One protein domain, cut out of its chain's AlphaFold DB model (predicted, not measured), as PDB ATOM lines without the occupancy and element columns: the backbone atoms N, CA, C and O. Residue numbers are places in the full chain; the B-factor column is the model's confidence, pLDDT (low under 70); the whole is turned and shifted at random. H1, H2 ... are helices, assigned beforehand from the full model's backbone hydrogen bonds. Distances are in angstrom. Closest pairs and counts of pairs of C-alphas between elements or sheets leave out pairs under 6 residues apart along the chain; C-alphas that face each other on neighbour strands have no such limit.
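Overview. This is residues 238 to 394 of the 632 residues of the protein "Peptidase_M48 domain-containing protein" of Crocinitomicaceae bacterium (UniProt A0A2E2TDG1). Five helices, H1, H2, H7, H8 and H9, stand side by side in a zigzag row, and H6 packs on H2 and H7 to make a three-helix bundle in its middle. Beyond H1 and H6, one end of the whole is a loop-rich part with the small helices H3, H4 and H5; the short H10 lies beyond H9 at the other end. The printed part has 157 residues with ten named helices, H1 to H10 in order, and no named strand; the class is all helix. It is compact by its radius of gyration of the C-alphas, 16.9 A, yet elongated in outline, spanning 56 by 32 by 24 A.

Arrangement. H2, residues 257 to 273, and H7, residues 345 to 354, are the hubs, touching three helices each. They run the same way at a shallow tilt of 7 degrees, the closest C-alphas being those of Glu 265 and Thr 350, 5.7 A apart. With H6, residues 328 to 341, they form an up and down bundle, each helix running against the one before. H2 touches H6 with residues 264 to 271 alone, closest at the C-alphas of Leu 267 and Met 332, 6.1 A; the tilt of 37 degrees is only just steep. H6 touches H7 with residues 336 to 340 alone, closest at the C-alphas of Gly 339 and Ser 347, 5.5 A. H1, residues 239 to 252, and H2 form a hairpin at a shallow tilt of 31 degrees, with the C-alphas of Phe 239 and Ser 266 closest, 5.0 A. H7 and H8, residues 359 to 369, form another, closest at the C-alphas of Ala 352 and Arg 361, 4.2 A. H8 and H9, residues 377 to 384, do likewise, with the C-alphas of Leu 365 and Ala 380 6.2 A apart. H3, residues 288 to 291, H4, residues 308 to 312, H5, residues 317 to 322, and H10, residues 390 to 394, touch no helix. Every O i to N i+4 pair is within hydrogen-bond range in H2, H4, H5, H6, H8 and H9; H1 has 9 of 10, H7 5 of 6, and H10 0 of 1, with 0 of 2 O i to N i+3 pairs; H3 is too short for an O i to N i+4 pair.

Along the chain. H2 is longest, 24.0 A, from C-alpha 257 at (21.838, 30.276, -44.854). H1 spans 20.2 A and H6 19.8 A. H10 ends at C-alpha 394, (-4.590, 5.694, -53.663).

Size, cuts and confidence. The C-alphas of Ala 309 and Thr 394 are farthest apart, 59.1 A. The printed part has no cut. The links H2 to H3 and H3 to H4 are long. Eight residues are under 70 in pLDDT: 306 to 307, 309, 389 to 391 and 393 to 394.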
ATOM      1  N   ASP A 238       2.857  32.978 -38.356       72.75
ATOM      2  CA  ASP A 238       3.288  34.360 -38.111       72.75
ATOM      3  C   ASP A 238       4.358  34.755 -39.141       72.75
ATOM      4  O   ASP A 238       5.531  34.970 -38.825       72.75
ATOM      5  N   PHE A 239       3.968  34.784 -40.417       83.94
ATOM      6  CA  PHE A 239       4.903  35.041 -41.510       83.94
ATOM      7  C   PHE A 239       5.459  36.456 -41.446       83.94
ATOM      8  O   PHE A 239       6.663  36.633 -41.583       83.94
ATOM      9  N   ARG A 240       4.628  37.459 -41.147       86.75
ATOM     10  CA  ARG A 240       5.080  38.848 -41.014       86.75
ATOM     11  C   ARG A 240       6.075  39.014 -39.857       86.75
ATOM     12  O   ARG A 240       7.089  39.691 -40.028       86.75
ATOM     13  N   GLY A 241       5.837  38.381 -38.701       82.56
ATOM     14  CA  GLY A 241       6.791  38.357 -37.587       82.56
ATOM     15  C   GLY A 241       8.085  37.612 -37.923       82.56
ATOM     16  O   GLY A 241       9.176  38.083 -37.582       82.56
ATOM     17  N   CYS A 242       7.983  36.502 -38.663       87.38
ATOM     18  CA  CYS A 242       9.130  35.757 -39.180       87.38
ATOM     19  C   CYS A 242       9.970  36.615 -40.142       87.38
ATOM     20  O   CYS A 242      11.184  36.690 -39.960       87.38
ATOM     21  N   ILE A 243       9.343  37.326 -41.092       96.00
ATOM     22  CA  ILE A 243      10.006  38.247 -42.031       96.00
ATOM     23  C   ILE A 243      10.740  39.338 -41.257       96.00
ATOM     24  O   ILE A 243      11.934  39.522 -41.460       96.00
ATOM     25  N   GLU A 244      10.072  40.043 -40.338       92.56
ATOM     26  CA  GLU A 244      10.706  41.121 -39.569       92.56
ATOM     27  C   GLU A 244      11.927  40.615 -38.784       92.56
ATOM     28  O   GLU A 244      13.001  41.224 -38.815       92.56
ATOM     29  N   THR A 245      11.771  39.481 -38.097       89.62
ATOM     30  CA  THR A 245      12.804  38.909 -37.226       89.62
ATOM     31  C   THR A 245      13.992  38.385 -38.029       89.62
ATOM     32  O   THR A 245      15.141  38.687 -37.696       89.62
ATOM     33  N   SER A 246      13.736  37.632 -39.099       95.25
ATOM     34  CA  SER A 246      14.782  37.068 -39.959       95.25
ATOM     35  C   SER A 246      15.463  38.134 -40.814       95.25
ATOM     36  O   SER A 246      16.685  38.104 -40.968       95.25
ATOM     37  N   PHE A 247      14.724  39.146 -41.282       96.56
ATOM     38  CA  PHE A 247      15.291  40.301 -41.972       96.56
ATOM     39  C   PHE A 247      16.213  41.091 -41.045       96.56
ATOM     40  O   PHE A 247      17.347  41.389 -41.415       96.56
ATOM     41  N   LYS A 248      15.787  41.353 -39.800       91.88
ATOM     42  CA  LYS A 248      16.648  41.993 -38.799       91.88
ATOM     43  C   LYS A 248      17.934  41.197 -38.579       91.88
ATOM     44  O   LYS A 248      18.996  41.800 -38.527       91.88
ATOM     45  N   GLN A 249      17.864  39.870 -38.481       91.00
ATOM     46  CA  GLN A 249      19.054  39.019 -38.364       91.00
ATOM     47  C   GLN A 249      19.920  39.042 -39.634       91.00
ATOM     48  O   GLN A 249      21.144  39.096 -39.531       91.00
ATOM     49  N   TYR A 250      19.306  39.076 -40.818       94.44
ATOM     50  CA  TYR A 250      19.994  39.113 -42.110       94.44
ATOM     51  C   TYR A 250      20.857  40.372 -42.260       94.44
ATOM     52  O   TYR A 250      21.965  40.288 -42.788       94.44
ATOM     53  N   LEU A 251      20.417  41.515 -41.716       93.75
ATOM     54  CA  LEU A 251      21.215  42.749 -41.702       93.75
ATOM     55  C   LEU A 251      22.594  42.553 -41.045       93.75
ATOM     56  O   LEU A 251      23.584  43.146 -41.477       93.75
ATOM     57  N   PHE A 252      22.677  41.718 -40.009       91.00
ATOM     58  CA  PHE A 252      23.916  41.461 -39.267       91.00
ATOM     59  C   PHE A 252      24.661  40.219 -39.760       91.00
ATOM     60  O   PHE A 252      25.890  40.194 -39.746       91.00
ATOM     61  N   TYR A 253      23.930  39.200 -40.214       90.69
ATOM     62  CA  TYR A 253      24.467  37.889 -40.578       90.69
ATOM     63  C   TYR A 253      23.978  37.452 -41.973       90.69
ATOM     64  O   TYR A 253      23.280  36.447 -42.095       90.69
ATOM     65  N   PRO A 254      24.343  38.170 -43.054       90.56
ATOM     66  CA  PRO A 254      23.807  37.908 -44.398       90.56
ATOM     67  C   PRO A 254      24.229  36.560 -45.001       90.56
ATOM     68  O   PRO A 254      23.615  36.081 -45.953       90.56
ATOM     69  N   ASN A 255      25.270  35.943 -44.436       89.06
ATOM     70  CA  ASN A 255      25.785  34.643 -44.867       89.06
ATOM     71  C   ASN A 255      25.212  33.465 -44.057       89.06
ATOM     72  O   ASN A 255      25.636  32.328 -44.249       89.06
ATOM     73  N   ASP A 256      24.294  33.719 -43.117       91.06
ATOM     74  CA  ASP A 256      23.596  32.656 -42.393       91.06
ATOM     75  C   ASP A 256      22.475  32.087 -43.277       91.06
ATOM     76  O   ASP A 256      21.382  32.650 -43.366       91.06
ATOM     77  N   GLU A 257      22.769  30.970 -43.951       92.56
ATOM     78  CA  GLU A 257      21.838  30.276 -44.854       92.56
ATOM     79  C   GLU A 257      20.540  29.851 -44.142       92.56
ATOM     80  O   GLU A 257      19.472  29.877 -44.754       92.56
ATOM     81  N   VAL A 258      20.590  29.517 -42.844       91.25
ATOM     82  CA  VAL A 258      19.403  29.093 -42.081       91.25
ATOM     83  C   VAL A 258      18.479  30.281 -41.847       91.25
ATOM     84  O   VAL A 258      17.285  30.200 -42.126       91.25
ATOM     85  N   ASN A 259      19.023  31.401 -41.369       91.81
ATOM     86  CA  ASN A 259      18.239  32.622 -41.201       91.81
ATOM     87  C   ASN A 259      17.686  33.127 -42.545       91.81
ATOM     88  O   ASN A 259      16.527  33.532 -42.634       91.81
ATOM     89  N   PHE A 260      18.503  33.061 -43.600       95.69
ATOM     90  CA  PHE A 260      18.085  33.427 -44.946       95.69
ATOM     91  C   PHE A 260      16.910  32.573 -45.440       95.69
ATOM     92  O   PHE A 260      15.952  33.123 -45.980       95.69
ATOM     93  N   TYR A 261      16.946  31.252 -45.225       95.44
ATOM     94  CA  TYR A 261      15.838  30.364 -45.575       95.44
ATOM     95  C   TYR A 261      14.527  30.827 -44.933       95.44
ATOM     96  O   TYR A 261      13.529  30.963 -45.634       95.44
ATOM     97  N   TYR A 262      14.525  31.136 -43.632       95.81
ATOM     98  CA  TYR A 262      13.313  31.602 -42.956       95.81
ATOM     99  C   TYR A 262      12.805  32.937 -43.501       95.81
ATOM    100  O   TYR A 262      11.596  33.091 -43.653       95.81
ATOM    101  N   LEU A 263      13.690  33.875 -43.849       97.75
ATOM    102  CA  LEU A 263      13.305  35.133 -44.496       97.75
ATOM    103  C   LEU A 263      12.651  34.896 -45.859       97.75
ATOM    104  O   LEU A 263      11.557  35.390 -46.123       97.75
ATOM    105  N   HIS A 264      13.316  34.128 -46.718       97.62
ATOM    106  CA  HIS A 264      12.860  33.880 -48.084       97.62
ATOM    107  C   HIS A 264      11.556  33.072 -48.103       97.62
ATOM    108  O   HIS A 264      10.610  33.416 -48.808       97.62
ATOM    109  N   GLU A 265      11.472  32.031 -47.276       96.38
ATOM    110  CA  GLU A 265      10.304  31.155 -47.197       96.38
ATOM    111  C   GLU A 265       9.104  31.844 -46.535       96.38
ATOM    112  O   GLU A 265       7.969  31.645 -46.972       96.38
ATOM    113  N   SER A 266       9.322  32.686 -45.517       95.12
ATOM    114  CA  SER A 266       8.234  33.470 -44.916       95.12
ATOM    115  C   SER A 266       7.706  34.544 -45.866       95.12
ATOM    116  O   SER A 266       6.490  34.692 -45.956       95.12
ATOM    117  N   LEU A 267       8.574  35.212 -46.639       97.25
ATOM    118  CA  LEU A 267       8.174  36.112 -47.728       97.25
ATOM    119  C   LEU A 267       7.267  35.406 -48.735       97.25
ATOM    120  O   LEU A 267       6.164  35.876 -49.011       97.25
ATOM    121  N   ARG A 268       7.696  34.240 -49.232       95.12
ATOM    122  CA  ARG A 268       6.899  33.445 -50.167       95.12
ATOM    123  C   ARG A 268       5.529  33.100 -49.590       95.12
ATOM    124  O   ARG A 268       4.529  33.287 -50.273       95.12
ATOM    125  N   ARG A 269       5.462  32.577 -48.360       88.62
ATOM    126  CA  ARG A 269       4.185  32.179 -47.738       88.62
ATOM    127  C   ARG A 269       3.276  33.372 -47.465       88.62
ATOM    128  O   ARG A 269       2.070  33.260 -47.659       88.62
ATOM    129  N   PHE A 270       3.849  34.501 -47.057       86.81
ATOM    130  CA  PHE A 270       3.120  35.746 -46.833       86.81
ATOM    131  C   PHE A 270       2.460  36.263 -48.117       86.81
ATOM    132  O   PHE A 270       1.283  36.615 -48.100       86.81
ATOM    133  N   LEU A 271       3.190  36.238 -49.237       88.31
ATOM    134  CA  LEU A 271       2.662  36.599 -50.555       88.31
ATOM    135  C   LEU A 271       1.669  35.562 -51.089       88.31
ATOM    136  O   LEU A 271       0.654  35.917 -51.667       88.31
ATOM    137  N   TYR A 272       1.932  34.274 -50.860       83.81
ATOM    138  CA  TYR A 272       1.054  33.203 -51.317       83.81
ATOM    139  C   TYR A 272      -0.302  33.210 -50.610       83.81
ATOM    140  O   TYR A 272      -1.295  32.827 -51.216       83.81
ATOM    141  N   LEU A 273      -0.385  33.616 -49.339       75.31
ATOM    142  CA  LEU A 273      -1.668  33.662 -48.631       75.31
ATOM    143  C   LEU A 273      -2.606  34.740 -49.185       75.31
ATOM    144  O   LEU A 273      -3.778  34.458 -49.430       75.31
ATOM    145  N   ASP A 274      -2.088  35.935 -49.436       74.81
ATOM    146  CA  ASP A 274      -2.870  37.093 -49.866       74.81
ATOM    147  C   ASP A 274      -2.086  37.886 -50.914       74.81
ATOM    148  O   ASP A 274      -1.053  38.483 -50.612       74.81
ATOM    149  N   ASP A 275      -2.596  37.890 -52.146       74.25
ATOM    150  CA  ASP A 275      -1.931  38.521 -53.287       74.25
ATOM    151  C   ASP A 275      -1.896  40.053 -53.122       74.25
ATOM    152  O   ASP A 275      -0.995  40.706 -53.643       74.25
ATOM    153  N   GLU A 276      -2.804  40.637 -52.324       83.31
ATOM    154  CA  GLU A 276      -2.778  42.068 -51.995       83.31
ATOM    155  C   GLU A 276      -1.533  42.452 -51.180       83.31
ATOM    156  O   GLU A 276      -1.181  43.630 -51.102       83.31
ATOM    157  N   ASN A 277      -0.835  41.484 -50.572       86.44
ATOM    158  CA  ASN A 277       0.422  41.742 -49.872       86.44
ATOM    159  C   ASN A 277       1.559  42.151 -50.809       86.44
ATOM    160  O   ASN A 277       2.487  42.810 -50.339       86.44
ATOM    161  N   ALA A 278       1.502  41.791 -52.095       89.88
ATOM    162  CA  ALA A 278       2.566  42.062 -53.061       89.88
ATOM    163  C   ALA A 278       2.942  43.551 -53.111       89.88
ATOM    164  O   ALA A 278       4.118  43.901 -52.973       89.88
ATOM    165  N   ASP A 279       1.928  44.413 -53.202       91.81
ATOM    166  CA  ASP A 279       2.074  45.866 -53.325       91.81
ATOM    167  C   ASP A 279       2.250  46.592 -51.980       91.81
ATOM    168  O   ASP A 279       2.552  47.791 -51.957       91.81
ATOM    169  N   LYS A 280       2.066  45.903 -50.842       91.94
ATOM    170  CA  LYS A 280       2.212  46.522 -49.515       91.94
ATOM    171  C   LYS A 280       3.673  46.929 -49.280       91.94
ATOM    172  O   LYS A 280       4.596  46.215 -49.693       91.94
ATOM    173  N   PRO A 281       3.921  48.065 -48.603       93.88
ATOM    174  CA  PRO A 281       5.276  48.526 -48.358       93.88
ATOM    175  C   PRO A 281       5.964  47.617 -47.327       93.88
ATOM    176  O   PRO A 281       5.409  47.292 -46.277       93.88
ATOM    177  N   PHE A 282       7.181  47.180 -47.645       96.06
ATOM    178  CA  PHE A 282       7.907  46.148 -46.913       96.06
ATOM    179  C   PHE A 282       8.204  46.576 -45.466       96.06
ATOM    180  O   PHE A 282       8.997  47.495 -45.233       96.06
ATOM    181  N   LEU A 283       7.594  45.867 -44.505       92.81
ATOM    182  CA  LEU A 283       7.674  46.063 -43.047       92.81
ATOM    183  C   LEU A 283       7.203  47.435 -42.532       92.81
ATOM    184  O   LEU A 283       7.453  47.784 -41.375       92.81
ATOM    185  N   THR A 284       6.512  48.212 -43.361       89.69
ATOM    186  CA  THR A 284       6.019  49.556 -43.026       89.69
ATOM    187  C   THR A 284       4.534  49.726 -43.335       89.69
ATOM    188  O   THR A 284       4.022  50.841 -43.245       89.69
ATOM    189  N   GLU A 285       3.810  48.635 -43.604       84.56
ATOM    190  CA  GLU A 285       2.375  48.634 -43.917       84.56
ATOM    191  C   GLU A 285       1.513  49.315 -42.839       84.56
ATOM    192  O   GLU A 285       0.508  49.941 -43.147       84.56
ATOM    193  N   ASN A 286       1.956  49.290 -41.578       77.00
ATOM    194  CA  ASN A 286       1.277  49.936 -40.449       77.00
ATOM    195  C   ASN A 286       1.906  51.287 -40.044       77.00
ATOM    196  O   ASN A 286       1.599  51.827 -38.980       77.00
ATOM    197  N   LEU A 287       2.820  51.826 -40.858       77.50
ATOM    198  CA  LEU A 287       3.630  53.018 -40.572       77.50
ATOM    199  C   LEU A 287       3.476  54.110 -41.643       77.50
ATOM    200  O   LEU A 287       4.353  54.967 -41.789       77.50
ATOM    201  N   GLU A 288       2.339  54.140 -42.346       76.88
ATOM    202  CA  GLU A 288       2.053  55.098 -43.425       76.88
ATOM    203  C   GLU A 288       2.275  56.563 -43.017       76.88
ATOM    204  O   GLU A 288       2.720  57.374 -43.824       76.88
ATOM    205  N   LYS A 289       2.025  56.919 -41.748       75.50
ATOM    206  CA  LYS A 289       2.257  58.281 -41.227       75.50
ATOM    207  C   LYS A 289       3.730  58.710 -41.292       75.50
ATOM    208  O   LYS A 289       4.003  59.903 -41.390       75.50
ATOM    209  N   TYR A 290       4.660  57.764 -41.185       73.62
ATOM    210  CA  TYR A 290       6.098  58.027 -41.119       73.62
ATOM    211  C   TYR A 290       6.779  57.829 -42.469       73.62
ATOM    212  O   TYR A 290       7.628  58.630 -42.848       73.62
ATOM    213  N   PHE A 291       6.384  56.785 -43.194       79.25
ATOM    214  CA  PHE A 291       7.015  56.405 -44.453       79.25
ATOM    215  C   PHE A 291       6.221  56.877 -45.672       79.25
ATOM    216  O   PHE A 291       6.812  57.161 -46.704       79.25
ATOM    217  N   GLY A 292       4.900  57.022 -45.569       75.75
ATOM    218  CA  GLY A 292       3.992  57.076 -46.714       75.75
ATOM    219  C   GLY A 292       3.598  55.675 -47.196       75.75
ATOM    220  O   GLY A 292       4.191  54.676 -46.805       75.75
ATOM    221  N   ILE A 293       2.596  55.600 -48.073       73.62
ATOM    222  CA  ILE A 293       1.910  54.344 -48.452       73.62
ATOM    223  C   ILE A 293       2.789  53.407 -49.315       73.62
ATOM    224  O   ILE A 293       2.469  52.239 -49.493       73.62
ATOM    225  N   LYS A 294       3.912  53.893 -49.866       77.25
ATOM    226  CA  LYS A 294       4.738  53.151 -50.845       77.25
ATOM    227  C   LYS A 294       6.184  52.897 -50.425       77.25
ATOM    228  O   LYS A 294       6.963  52.391 -51.223       77.25
ATOM    229  N   PHE A 295       6.579  53.300 -49.225       87.12
ATOM    230  CA  PHE A 295       7.987  53.322 -48.841       87.12
ATOM    231  C   PHE A 295       8.287  52.250 -47.801       87.12
ATOM    232  O   PHE A 295       7.769  52.304 -46.687       87.12
ATOM    233  N   GLY A 296       9.142  51.297 -48.170       90.38
ATOM    234  CA  GLY A 296       9.570  50.207 -47.296       90.38
ATOM    235  C   GLY A 296      10.572  50.637 -46.221       90.38
ATOM    236  O   GLY A 296      11.132  51.738 -46.249       90.38
ATOM    237  N   ILE A 297      10.863  49.719 -45.297       92.88
ATOM    238  CA  ILE A 297      11.727  49.951 -44.126       92.88
ATOM    239  C   ILE A 297      13.149  50.409 -44.470       92.88
ATOM    240  O   ILE A 297      13.804  51.064 -43.662       92.88
ATOM    241  N   LEU A 298      13.640  50.111 -45.679       93.44
ATOM    242  CA  LEU A 298      14.966  50.538 -46.132       93.44
ATOM    243  C   LEU A 298      15.096  52.061 -46.242       93.44
ATOM    244  O   LEU A 298      16.217  52.570 -46.261       93.44
ATOM    245  N   GLN A 299      13.985  52.806 -46.296       90.25
ATOM    246  CA  GLN A 299      14.058  54.264 -46.306       90.25
ATOM    247  C   GLN A 299      14.633  54.834 -45.015       90.25
ATOM    248  O   GLN A 299      15.420  55.783 -45.083       90.25
ATOM    249  N   ASP A 300      14.297  54.216 -43.885       86.81
ATOM    250  CA  ASP A 300      14.811  54.552 -42.568       86.81
ATOM    251  C   ASP A 300      14.901  53.286 -41.704       86.81
ATOM    252  O   ASP A 300      13.973  52.907 -40.980       86.81
ATOM    253  N   ILE A 301      16.065  52.633 -41.775       88.12
ATOM    254  CA  ILE A 301      16.326  51.383 -41.057       88.12
ATOM    255  C   ILE A 301      16.302  51.562 -39.533       88.12
ATOM    256  O   ILE A 301      16.196  50.572 -38.807       88.12
ATOM    257  N   SER A 302      16.354  52.805 -39.031       81.25
ATOM    258  CA  SER A 302      16.311  53.083 -37.595       81.25
ATOM    259  C   SER A 302      14.985  52.659 -36.959       81.25
ATOM    260  O   SER A 302      14.949  52.329 -35.776       81.25
ATOM    261  N   PHE A 303      13.902  52.557 -37.739       78.56
ATOM    262  CA  PHE A 303      12.632  52.006 -37.261       78.56
ATOM    263  C   PHE A 303      12.725  50.512 -36.925       78.56
ATOM    264  O   PHE A 303      11.999  50.042 -36.048       78.56
ATOM    265  N   LEU A 304      13.646  49.779 -37.560       81.19
ATOM    266  CA  LEU A 304      13.884  48.358 -37.304       81.19
ATOM    267  C   LEU A 304      15.050  48.121 -36.328       81.19
ATOM    268  O   LEU A 304      14.959  47.251 -35.452       81.19
ATOM    269  N   VAL A 305      16.127  48.904 -36.463       81.06
ATOM    270  CA  VAL A 305      17.353  48.868 -35.647       81.06
ATOM    271  C   VAL A 305      17.565  50.246 -35.011       81.06
ATOM    272  O   VAL A 305      18.226  51.102 -35.584       81.06
ATOM    273  N   ARG A 306      16.987  50.479 -33.826       67.88
ATOM    274  CA  ARG A 306      16.925  51.821 -33.201       67.88
ATOM    275  C   ARG A 306      18.231  52.339 -32.603       67.88
ATOM    276  O   ARG A 306      18.397  53.547 -32.470       67.88
ATOM    277  N   ASP A 307      19.123  51.449 -32.191       68.44
ATOM    278  CA  ASP A 307      20.382  51.836 -31.561       68.44
ATOM    279  C   ASP A 307      21.430  52.174 -32.626       68.44
ATOM    280  O   ASP A 307      21.817  51.309 -33.412       68.44
ATOM    281  N   SER A 308      21.912  53.421 -32.628       70.56
ATOM    282  CA  SER A 308      22.935  53.895 -33.564       70.56
ATOM    283  C   SER A 308      24.209  53.052 -33.518       70.56
ATOM    284  O   SER A 308      24.785  52.787 -34.570       70.56
ATOM    285  N   ALA A 309      24.609  52.556 -32.340       69.88
ATOM    286  CA  ALA A 309      25.773  51.679 -32.219       69.88
ATOM    287  C   ALA A 309      25.544  50.325 -32.910       69.88
ATOM    288  O   ALA A 309      26.474  49.723 -33.442       69.88
ATOM    289  N   ASN A 310      24.299  49.846 -32.946       74.50
ATOM    290  CA  ASN A 310      23.933  48.641 -33.680       74.50
ATOM    291  C   ASN A 310      23.732  48.903 -35.178       74.50
ATOM    292  O   ASN A 310      24.067  48.035 -35.977       74.50
ATOM    293  N   ILE A 311      23.279  50.091 -35.590       80.44
ATOM    294  CA  ILE A 311      23.237  50.466 -37.015       80.44
ATOM    295  C   ILE A 311      24.646  50.401 -37.624       80.44
ATOM    296  O   ILE A 311      24.822  49.871 -38.720       80.44
ATOM    297  N   GLU A 312      25.672  50.864 -36.904       83.50
ATOM    298  CA  GLU A 312      27.064  50.800 -37.370       83.50
ATOM    299  C   GLU A 312      27.576  49.366 -37.590       83.50
ATOM    300  O   GLU A 312      28.418  49.144 -38.467       83.50
ATOM    301  N   LYS A 313      27.039  48.399 -36.830       87.12
ATOM    302  CA  LYS A 313      27.373  46.967 -36.902       87.12
ATOM    303  C   LYS A 313      26.655  46.225 -38.038       87.12
ATOM    304  O   LYS A 313      26.943  45.048 -38.246       87.12
ATOM    305  N   ILE A 314      25.734  46.865 -38.767       90.69
ATOM    306  CA  ILE A 314      25.040  46.231 -39.897       90.69
ATOM    307  C   ILE A 314      26.058  45.844 -40.980       90.69
ATOM    308  O   ILE A 314      26.803  46.682 -41.495       90.69
ATOM    309  N   ALA A 315      26.064  44.560 -41.342       93.06
ATOM    310  CA  ALA A 315      26.959  43.991 -42.342       93.06
ATOM    311  C   ALA A 315      26.481  44.284 -43.776       93.06
ATOM    312  O   ALA A 315      27.291  44.456 -44.684       93.06
ATOM    313  N   THR A 316      25.169  44.401 -43.992       91.00
ATOM    314  CA  THR A 316      24.552  44.626 -45.311       91.00
ATOM    315  C   THR A 316      24.498  46.106 -45.707       91.00
ATOM    316  O   THR A 316      23.431  46.624 -46.039       91.00
ATOM    317  N   LYS A 317      25.630  46.822 -45.671       89.88
ATOM    318  CA  LYS A 317      25.654  48.276 -45.950       89.88
ATOM    319  C   LYS A 317      25.116  48.634 -47.338       89.88
ATOM    320  O   LYS A 317      24.314  49.549 -47.469       89.88
ATOM    321  N   GLU A 318      25.447  47.823 -48.340       89.81
ATOM    322  CA  GLU A 318      24.961  47.996 -49.714       89.81
ATOM    323  C   GLU A 318      23.426  47.993 -49.814       89.81
ATOM    324  O   GLU A 318      22.865  48.732 -50.622       89.81
ATOM    325  N   LEU A 319      22.739  47.210 -48.973       91.06
ATOM    326  CA  LEU A 319      21.277  47.164 -48.945       91.06
ATOM    327  C   LEU A 319      20.682  48.496 -48.466       91.06
ATOM    328  O   LEU A 319      19.701  48.972 -49.035       91.06
ATOM    329  N   ILE A 320      21.294  49.099 -47.443       89.06
ATOM    330  CA  ILE A 320      20.873  50.388 -46.876       89.06
ATOM    331  C   ILE A 320      21.164  51.526 -47.859       89.06
ATOM    332  O   ILE A 320      20.344  52.430 -48.012       89.06
ATOM    333  N   ASP A 321      22.304  51.464 -48.546       89.94
ATOM    334  CA  ASP A 321      22.725  52.506 -49.483       89.94
ATOM    335  C   ASP A 321      21.886  52.494 -50.768       89.94
ATOM    336  O   ASP A 321      21.457  53.544 -51.247       89.94
ATOM    337  N   LYS A 322      21.646  51.306 -51.340       93.81
ATOM    338  CA  LYS A 322      20.961  51.162 -52.633       93.81
ATOM    339  C   LYS A 322      19.445  51.106 -52.525       93.81
ATOM    340  O   LYS A 322      18.780  51.470 -53.489       93.81
ATOM    341  N   LYS A 323      18.914  50.635 -51.391       94.56
ATOM    342  CA  LYS A 323      17.473  50.475 -51.136       94.56
ATOM    343  C   LYS A 323      16.744  49.778 -52.303       94.56
ATOM    344  O   LYS A 323      15.861  50.378 -52.911       94.56
ATOM    345  N   PRO A 324      17.140  48.540 -52.664       95.81
ATOM    346  CA  PRO A 324      16.743  47.910 -53.928       95.81
ATOM    347  C   PRO A 324      15.265  47.509 -54.017       95.81
ATOM    348  O   PRO A 324      14.822  47.124 -55.092       95.81
ATOM    349  N   PHE A 325      14.517  47.586 -52.916       96.44
ATOM    350  CA  PHE A 325      13.097  47.264 -52.862       96.44
ATOM    351  C   PHE A 325      12.361  48.173 -51.871       96.44
ATOM    352  O   PHE A 325      12.935  48.656 -50.889       96.44
ATOM    353  N   ASN A 326      11.072  48.373 -52.119       95.44
ATOM    354  CA  ASN A 326      10.124  49.074 -51.264       95.44
ATOM    355  C   ASN A 326       8.908  48.213 -50.915       95.44
ATOM    356  O   ASN A 326       8.340  48.441 -49.850       95.44
ATOM    357  N   THR A 327       8.515  47.255 -51.758       96.31
ATOM    358  CA  THR A 327       7.356  46.374 -51.521       96.31
ATOM    359  C   THR A 327       7.769  44.952 -51.137       96.31
ATOM    360  O   THR A 327       8.938  44.574 -51.271       96.31
ATOM    361  N   TYR A 328       6.823  44.153 -50.632       97.00
ATOM    362  CA  TYR A 328       7.076  42.740 -50.328       97.00
ATOM    363  C   TYR A 328       7.403  41.919 -51.582       97.00
ATOM    364  O   TYR A 328       8.265  41.043 -51.511       97.00
ATOM    365  N   GLU A 329       6.780  42.212 -52.729       96.06
ATOM    366  CA  GLU A 329       7.108  41.544 -53.994       96.06
ATOM    367  C   GLU A 329       8.531  41.873 -54.466       96.06
ATOM    368  O   GLU A 329       9.314  40.969 -54.759       96.06
ATOM    369  N   GLU A 330       8.919  43.151 -54.457       97.62
ATOM    370  CA  GLU A 330      10.281  43.561 -54.818       97.62
ATOM    371  C   GLU A 330      11.325  42.925 -53.881       97.62
ATOM    372  O   GLU A 330      12.392  42.495 -54.330       97.62
ATOM    373  N   ALA A 331      11.012  42.808 -52.583       98.00
ATOM    374  CA  ALA A 331      11.857  42.102 -51.624       98.00
ATOM    375  C   ALA A 331      11.967  40.606 -51.961       98.00
ATOM    376  O   ALA A 331      13.067  40.054 -51.945       98.00
ATOM    377  N   MET A 332      10.857  39.949 -52.308       97.69
ATOM    378  CA  MET A 332      10.844  38.539 -52.704       97.69
ATOM    379  C   MET A 332      11.718  38.278 -53.937       97.69
ATOM    380  O   MET A 332      12.501  37.323 -53.943       97.69
ATOM    381  N   VAL A 333      11.647  39.145 -54.950       97.25
ATOM    382  CA  VAL A 333      12.516  39.079 -56.137       97.25
ATOM    383  C   VAL A 333      13.981  39.263 -55.739       97.25
ATOM    384  O   VAL A 333      14.813  38.413 -56.053       97.25
ATOM    385  N   TYR A 334      14.290  40.309 -54.967       97.62
ATOM    386  CA  TYR A 334      15.654  40.587 -54.511       97.62
ATOM    387  C   TYR A 334      16.275  39.407 -53.751       97.62
ATOM    388  O   TYR A 334      17.419  39.026 -54.005       97.62
ATOM    389  N   PHE A 335      15.535  38.819 -52.805       97.75
ATOM    390  CA  PHE A 335      16.045  37.694 -52.029       97.75
ATOM    391  C   PHE A 335      16.136  36.422 -52.868       97.75
ATOM    392  O   PHE A 335      17.093  35.675 -52.696       97.75
ATOM    393  N   THR A 336      15.248  36.208 -53.839       97.25
ATOM    394  CA  THR A 336      15.393  35.100 -54.794       97.25
ATOM    395  C   THR A 336      16.705  35.212 -55.577       97.25
ATOM    396  O   THR A 336      17.498  34.269 -55.576       97.25
ATOM    397  N   ASP A 337      17.004  36.387 -56.134       96.31
ATOM    398  CA  ASP A 337      18.257  36.645 -56.857       96.31
ATOM    399  C   ASP A 337      19.491  36.496 -55.955       96.31
ATOM    400  O   ASP A 337      20.532  35.971 -56.365       96.31
ATOM    401  N   PHE A 338      19.395  36.949 -54.700       95.69
ATOM    402  CA  PHE A 338      20.470  36.798 -53.727       95.69
ATOM    403  C   PHE A 338      20.743  35.324 -53.407       95.69
ATOM    404  O   PHE A 338      21.906  34.914 -53.380       95.69
ATOM    405  N   GLY A 339      19.698  34.529 -53.172       96.06
ATOM    406  CA  GLY A 339      19.821  33.100 -52.887       96.06
ATOM    407  C   GLY A 339      20.407  32.329 -54.068       96.06
ATOM    408  O   GLY A 339      21.316  31.522 -53.882       96.06
ATOM    409  N   GLU A 340      19.974  32.658 -55.288       95.44
ATOM    410  CA  GLU A 340      20.543  32.136 -56.533       95.44
ATOM    411  C   GLU A 340      22.040  32.434 -56.664       95.44
ATOM    412  O   GLU A 340      22.841  31.529 -56.905       95.44
ATOM    413  N   LYS A 341      22.430  33.702 -56.485       95.38
ATOM    414  CA  LYS A 341      23.819  34.158 -56.627       95.38
ATOM    415  C   LYS A 341      24.765  33.485 -55.630       95.38
ATOM    416  O   LYS A 341      25.934  33.280 -55.953       95.38
ATOM    417  N   ASN A 342      24.273  33.179 -54.431       94.38
ATOM    418  CA  ASN A 342      25.048  32.533 -53.369       94.38
ATOM    419  C   ASN A 342      24.879  31.005 -53.329       94.38
ATOM    420  O   ASN A 342      25.454  30.362 -52.453       94.38
ATOM    421  N   ASP A 343      24.139  30.421 -54.274       94.62
ATOM    422  CA  ASP A 343      23.906  28.977 -54.383       94.62
ATOM    423  C   ASP A 343      23.239  28.344 -53.140       94.62
ATOM    424  O   ASP A 343      23.496  27.188 -52.791       94.62
ATOM    425  N   TYR A 344      22.373  29.101 -52.454       94.88
ATOM    426  CA  TYR A 344      21.680  28.636 -51.251       94.88
ATOM    427  C   TYR A 344      20.624  27.595 -51.597       94.88
ATOM    428  O   TYR A 344      19.701  27.838 -52.378       94.88
ATOM    429  N   LYS A 345      20.752  26.412 -50.997       94.56
ATOM    430  CA  LYS A 345      20.088  25.204 -51.498       94.56
ATOM    431  C   LYS A 345      18.579  25.320 -51.386       94.56
ATOM    432  O   LYS A 345      17.874  25.114 -52.368       94.56
ATOM    433  N   GLU A 346      18.092  25.687 -50.206       94.31
ATOM    434  CA  GLU A 346      16.654  25.755 -49.929       94.31
ATOM    435  C   GLU A 346      15.970  26.947 -50.614       94.31
ATOM    436  O   GLU A 346      14.766  26.901 -50.861       94.31
ATOM    437  N   SER A 347      16.741  27.955 -51.041       95.19
ATOM    438  CA  SER A 347      16.221  29.091 -51.809       95.19
ATOM    439  C   SER A 347      15.632  28.659 -53.153       95.19
ATOM    440  O   SER A 347      14.619  29.203 -53.584       95.19
ATOM    441  N   TYR A 348      16.201  27.628 -53.791       97.00
ATOM    442  CA  TYR A 348      15.667  27.107 -55.049       97.00
ATOM    443  C   TYR A 348      14.265  26.516 -54.891       97.00
ATOM    444  O   TYR A 348      13.420  26.734 -55.752       97.00
ATOM    445  N   LEU A 349      13.977  25.810 -53.793       97.00
ATOM    446  CA  LEU A 349      12.622  25.308 -53.570       97.00
ATOM    447  C   LEU A 349      11.648  26.454 -53.301       97.00
ATOM    448  O   LEU A 349      10.572  26.488 -53.892       97.00
ATOM    449  N   THR A 350      12.025  27.409 -52.452       96.81
ATOM    450  CA  THR A 350      11.202  28.594 -52.181       96.81
ATOM    451  C   THR A 350      10.914  29.372 -53.472       96.81
ATOM    452  O   THR A 350       9.766  29.733 -53.733       96.81
ATOM    453  N   ALA A 351      11.909  29.544 -54.344       96.81
ATOM    454  CA  ALA A 351      11.738  30.173 -55.649       96.81
ATOM    455  C   ALA A 351      10.809  29.370 -56.577       96.81
ATOM    456  O   ALA A 351       9.949  29.962 -57.230       96.81
ATOM    457  N   ALA A 352      10.925  28.036 -56.603       96.12
ATOM    458  CA  ALA A 352      10.024  27.168 -57.364       96.12
ATOM    459  C   ALA A 352       8.568  27.289 -56.894       96.12
ATOM    460  O   ALA A 352       7.657  27.354 -57.711       96.12
ATOM    461  N   LEU A 353       8.356  27.336 -55.577       93.19
ATOM    462  CA  LEU A 353       7.030  27.424 -54.965       93.19
ATOM    463  C   LEU A 353       6.407  28.814 -55.066       93.19
ATOM    464  O   LEU A 353       5.190  28.930 -55.028       93.19
ATOM    465  N   TYR A 354       7.214  29.864 -55.190       93.12
ATOM    466  CA  TYR A 354       6.727  31.194 -55.552       93.12
ATOM    467  C   TYR A 354       6.260  31.236 -57.011       93.12
ATOM    468  O   TYR A 354       5.234  31.818 -57.334       93.12
ATOM    469  N   ASN A 355       6.991  30.544 -57.883       89.75
ATOM    470  CA  ASN A 355       6.772  30.487 -59.323       89.75
ATOM    471  C   ASN A 355       5.922  29.278 -59.764       89.75
ATOM    472  O   ASN A 355       6.060  28.806 -60.887       89.75
ATOM    473  N   PHE A 356       5.064  28.747 -58.892       84.12
ATOM    474  CA  PHE A 356       4.458  27.415 -59.034       84.12
ATOM    475  C   PHE A 356       3.615  27.187 -60.308       84.12
ATOM    476  O   PHE A 356       3.412  26.034 -60.697       84.12
ATOM    477  N   GLU A 357       3.158  28.253 -60.971       80.94
ATOM    478  CA  GLU A 357       2.350  28.196 -62.201       80.94
ATOM    479  C   GLU A 357       3.154  28.391 -63.500       80.94
ATOM    480  O   GLU A 357       2.571  28.357 -64.582       80.94
ATOM    481  N   ASN A 358       4.471  28.626 -63.438       83.94
ATOM    482  CA  ASN A 358       5.266  28.994 -64.616       83.94
ATOM    483  C   ASN A 358       6.450  28.043 -64.886       83.94
ATOM    484  O   ASN A 358       6.840  27.232 -64.047       83.94
ATOM    485  N   GLU A 359       7.062  28.175 -66.069       86.69
ATOM    486  CA  GLU A 359       8.223  27.365 -66.482       86.69
ATOM    487  C   GLU A 359       9.442  27.531 -65.552       86.69
ATOM    488  O   GLU A 359      10.273  26.625 -65.438       86.69
ATOM    489  N   SER A 360       9.542  28.658 -64.834       90.88
ATOM    490  CA  SER A 360      10.605  28.880 -63.849       90.88
ATOM    491  C   SER A 360      10.521  27.879 -62.696       90.88
ATOM    492  O   SER A 360      11.568  27.513 -62.163       90.88
ATOM    493  N   ARG A 361       9.326  27.374 -62.340       92.81
ATOM    494  CA  ARG A 361       9.161  26.306 -61.339       92.81
ATOM    495  C   ARG A 361      10.077  25.124 -61.630       92.81
ATOM    496  O   ARG A 361      10.871  24.741 -60.773       92.81
ATOM    497  N   ASP A 362       9.979  24.551 -62.825       94.19
ATOM    498  CA  ASP A 362      10.684  23.316 -63.179       94.19
ATOM    499  C   ASP A 362      12.196  23.542 -63.252       94.19
ATOM    500  O   ASP A 362      12.976  22.705 -62.789       94.19
ATOM    501  N   MET A 363      12.616  24.715 -63.741       95.31
ATOM    502  CA  MET A 363      14.015  25.146 -63.698       95.31
ATOM    503  C   MET A 363      14.549  25.151 -62.257       95.31
ATOM    504  O   MET A 363      15.619  24.598 -61.986       95.31
ATOM    505  N   TYR A 364      13.819  25.763 -61.324       97.19
ATOM    506  CA  TYR A 364      14.218  25.844 -59.923       97.19
ATOM    507  C   TYR A 364      14.185  24.484 -59.217       97.19
ATOM    508  O   TYR A 364      15.125  24.153 -58.491       97.19
ATOM    509  N   LEU A 365      13.171  23.651 -59.472       96.50
ATOM    510  CA  LEU A 365      13.108  22.280 -58.951       96.50
ATOM    511  C   LEU A 365      14.293  21.439 -59.441       96.50
ATOM    512  O   LEU A 365      14.878  20.692 -58.657       96.50
ATOM    513  N   ALA A 366      14.701  21.585 -60.704       95.44
ATOM    514  CA  ALA A 366      15.881  20.908 -61.232       95.44
ATOM    515  C   ALA A 366      17.169  21.365 -60.522       95.44
ATOM    516  O   ALA A 366      17.963  20.517 -60.103       95.44
ATOM    517  N   LYS A 367      17.356  22.681 -60.315       96.19
ATOM    518  CA  LYS A 367      18.484  23.235 -59.534       96.19
ATOM    519  C   LYS A 367      18.492  22.701 -58.095       96.19
ATOM    520  O   LYS A 367      19.542  22.292 -57.601       96.19
ATOM    521  N   TYR A 368      17.327  22.646 -57.451       97.31
ATOM    522  CA  TYR A 368      17.152  22.116 -56.099       97.31
ATOM    523  C   TYR A 368      17.533  20.631 -56.006       97.31
ATOM    524  O   TYR A 368      18.337  20.228 -55.166       97.31
ATOM    525  N   LEU A 369      17.007  19.805 -56.913       96.56
ATOM    526  CA  LEU A 369      17.239  18.360 -56.930       96.56
ATOM    527  C   LEU A 369      18.684  17.977 -57.286       96.56
ATOM    528  O   LEU A 369      19.110  16.877 -56.922       96.56
ATOM    529  N   ALA A 370      19.429  18.863 -57.951       96.12
ATOM    530  CA  ALA A 370      20.838  18.669 -58.285       96.12
ATOM    531  C   ALA A 370      21.795  18.815 -57.085       96.12
ATOM    532  O   ALA A 370      22.945  18.394 -57.175       96.12
ATOM    533  N   LYS A 371      21.353  19.398 -55.962       95.75
ATOM    534  CA  LYS A 371      22.149  19.462 -54.721       95.75
ATOM    535  C   LYS A 371      22.231  18.087 -54.068       95.75
ATOM    536  O   LYS A 371      21.321  17.297 -54.254       95.75
ATOM    537  N   ASP A 372      23.258  17.795 -53.270       89.44
ATOM    538  CA  ASP A 372      23.413  16.466 -52.646       89.44
ATOM    539  C   ASP A 372      22.415  16.222 -51.498       89.44
ATOM    540  O   ASP A 372      21.741  15.192 -51.442       89.44
ATOM    541  N   SER A 373      22.256  17.205 -50.607       89.12
ATOM    542  CA  SER A 373      21.388  17.132 -49.424       89.12
ATOM    543  C   SER A 373      20.466  18.342 -49.370       89.12
ATOM    544  O   SER A 373      20.958  19.467 -49.267       89.12
ATOM    545  N   VAL A 374      19.157  18.091 -49.425       92.75
ATOM    546  CA  VAL A 374      18.093  19.105 -49.379       92.75
ATOM    547  C   VAL A 374      16.920  18.619 -48.533       92.75
ATOM    548  O   VAL A 374      16.681  17.410 -48.467       92.75
ATOM    549  N   LEU A 375      16.188  19.544 -47.912       88.31
ATOM    550  CA  LEU A 375      15.131  19.239 -46.939       88.31
ATOM    551  C   LEU A 375      13.952  18.459 -47.545       88.31
ATOM    552  O   LEU A 375      13.489  17.475 -46.973       88.31
ATOM    553  N   TYR A 376      13.479  18.856 -48.727       92.69
ATOM    554  CA  TYR A 376      12.203  18.406 -49.291       92.69
ATOM    555  C   TYR A 376      12.364  17.672 -50.630       92.69
ATOM    556  O   TYR A 376      11.577  17.852 -51.558       92.69
ATOM    557  N   ARG A 377      13.376  16.801 -50.749       92.94
ATOM    558  CA  ARG A 377      13.687  16.099 -52.011       92.94
ATOM    559  C   ARG A 377      12.508  15.310 -52.592       92.94
ATOM    560  O   ARG A 377      12.270  15.390 -53.796       92.94
ATOM    561  N   SER A 378      11.813  14.511 -51.781       90.75
ATOM    562  CA  SER A 378      10.710  13.665 -52.264       90.75
ATOM    563  C   SER A 378       9.523  14.504 -52.727       90.75
ATOM    564  O   SER A 378       8.987  14.251 -53.802       90.75
ATOM    565  N   TYR A 379       9.201  15.556 -51.971       92.44
ATOM    566  CA  TYR A 379       8.192  16.546 -52.342       92.44
ATOM    567  C   TYR A 379       8.523  17.218 -53.681       92.44
ATOM    568  O   TYR A 379       7.702  17.218 -54.591       92.44
ATOM    569  N   ALA A 380       9.754  17.712 -53.848       93.62
ATOM    570  CA  ALA A 380      10.184  18.370 -55.081       93.62
ATOM    571  C   ALA A 380      10.102  17.442 -56.308       93.62
ATOM    572  O   ALA A 380       9.690  17.875 -57.381       93.62
ATOM    573  N   LYS A 381      10.441  16.151 -56.153       91.94
ATOM    574  CA  LYS A 381      10.247  15.149 -57.216       91.94
ATOM    575  C   LYS A 381       8.770  14.960 -57.550       91.94
ATOM    576  O   LYS A 381       8.421  14.965 -58.724       91.94
ATOM    577  N   ALA A 382       7.925  14.802 -56.531       88.81
ATOM    578  CA  ALA A 382       6.491  14.624 -56.718       88.81
ATOM    579  C   ALA A 382       5.865  15.840 -57.420       88.81
ATOM    580  O   ALA A 382       5.102  15.650 -58.364       88.81
ATOM    581  N   MET A 383       6.258  17.061 -57.040       88.69
ATOM    582  CA  MET A 383       5.835  18.305 -57.692       88.69
ATOM    583  C   MET A 383       6.263  18.361 -59.164       88.69
ATOM    584  O   MET A 383       5.426  18.624 -60.019       88.69
ATOM    585  N   LEU A 384       7.527  18.039 -59.472       87.88
ATOM    586  CA  LEU A 384       8.050  18.048 -60.847       87.88
ATOM    587  C   LEU A 384       7.343  17.031 -61.762       87.88
ATOM    588  O   LEU A 384       7.241  17.237 -62.964       87.88
ATOM    589  N   THR A 385       6.873  15.917 -61.197       84.75
ATOM    590  CA  THR A 385       6.133  14.878 -61.936       84.75
ATOM    591  C   THR A 385       4.612  15.050 -61.898       84.75
ATOM    592  O   THR A 385       3.908  14.170 -62.384       84.75
ATOM    593  N   GLU A 386       4.105  16.127 -61.288       75.19
ATOM    594  CA  GLU A 386       2.668  16.380 -61.075       75.19
ATOM    595  C   GLU A 386       1.951  15.244 -60.311       75.19
ATOM    596  O   GLU A 386       0.801  14.893 -60.562       75.19
ATOM    597  N   GLN A 387       2.644  14.641 -59.341       72.19
ATOM    598  CA  GLN A 387       2.165  13.494 -58.557       72.19
ATOM    599  C   GLN A 387       1.898  13.807 -57.080       72.19
ATOM    600  O   GLN A 387       1.732  12.870 -56.298       72.19
ATOM    601  N   LEU A 388       1.832  15.086 -56.679       75.94
ATOM    602  CA  LEU A 388       1.622  15.465 -55.272       75.94
ATOM    603  C   LEU A 388       0.388  14.783 -54.660       75.94
ATOM    604  O   LEU A 388       0.488  14.231 -53.566       75.94
ATOM    605  N   ASN A 389      -0.730  14.745 -55.393       69.69
ATOM    606  CA  ASN A 389      -1.994  14.177 -54.911       69.69
ATOM    607  C   ASN A 389      -2.149  12.679 -55.238       69.69
ATOM    608  O   ASN A 389      -2.682  11.922 -54.429       69.69
ATOM    609  N   ASN A 390      -1.638  12.219 -56.386       67.81
ATOM    610  CA  ASN A 390      -1.860  10.853 -56.889       67.81
ATOM    611  C   ASN A 390      -1.351   9.755 -55.939       67.81
ATOM    612  O   ASN A 390      -1.994   8.713 -55.786       67.81
ATOM    613  N   GLN A 391      -0.213   9.990 -55.275       65.00
ATOM    614  CA  GLN A 391       0.354   9.038 -54.313       65.00
ATOM    615  C   GLN A 391      -0.510   8.906 -53.051       65.00
ATOM    616  O   GLN A 391      -0.637   7.819 -52.497       65.00
ATOM    617  N   ILE A 392      -1.137   9.998 -52.612       72.69
ATOM    618  CA  ILE A 392      -1.881  10.029 -51.351       72.69
ATOM    619  C   ILE A 392      -3.322   9.530 -51.538       72.69
ATOM    620  O   ILE A 392      -3.856   8.833 -50.677       72.69
ATOM    621  N   LEU A 393      -3.948   9.818 -52.684       68.62
ATOM    622  CA  LEU A 393      -5.334   9.421 -52.968       68.62
ATOM    623  C   LEU A 393      -5.532   7.895 -53.019       68.62
ATOM    624  O   LEU A 393      -6.600   7.401 -52.655       68.62
ATOM    625  N   THR A 394      -4.506   7.147 -53.433       67.12
ATOM    626  CA  THR A 394      -4.590   5.694 -53.663       67.12
ATOM    627  C   THR A 394      -4.332   4.848 -52.414       67.12
ATOM    628  O   THR A 394      -4.936   3.785 -52.272       67.12
TER     629      THR A 394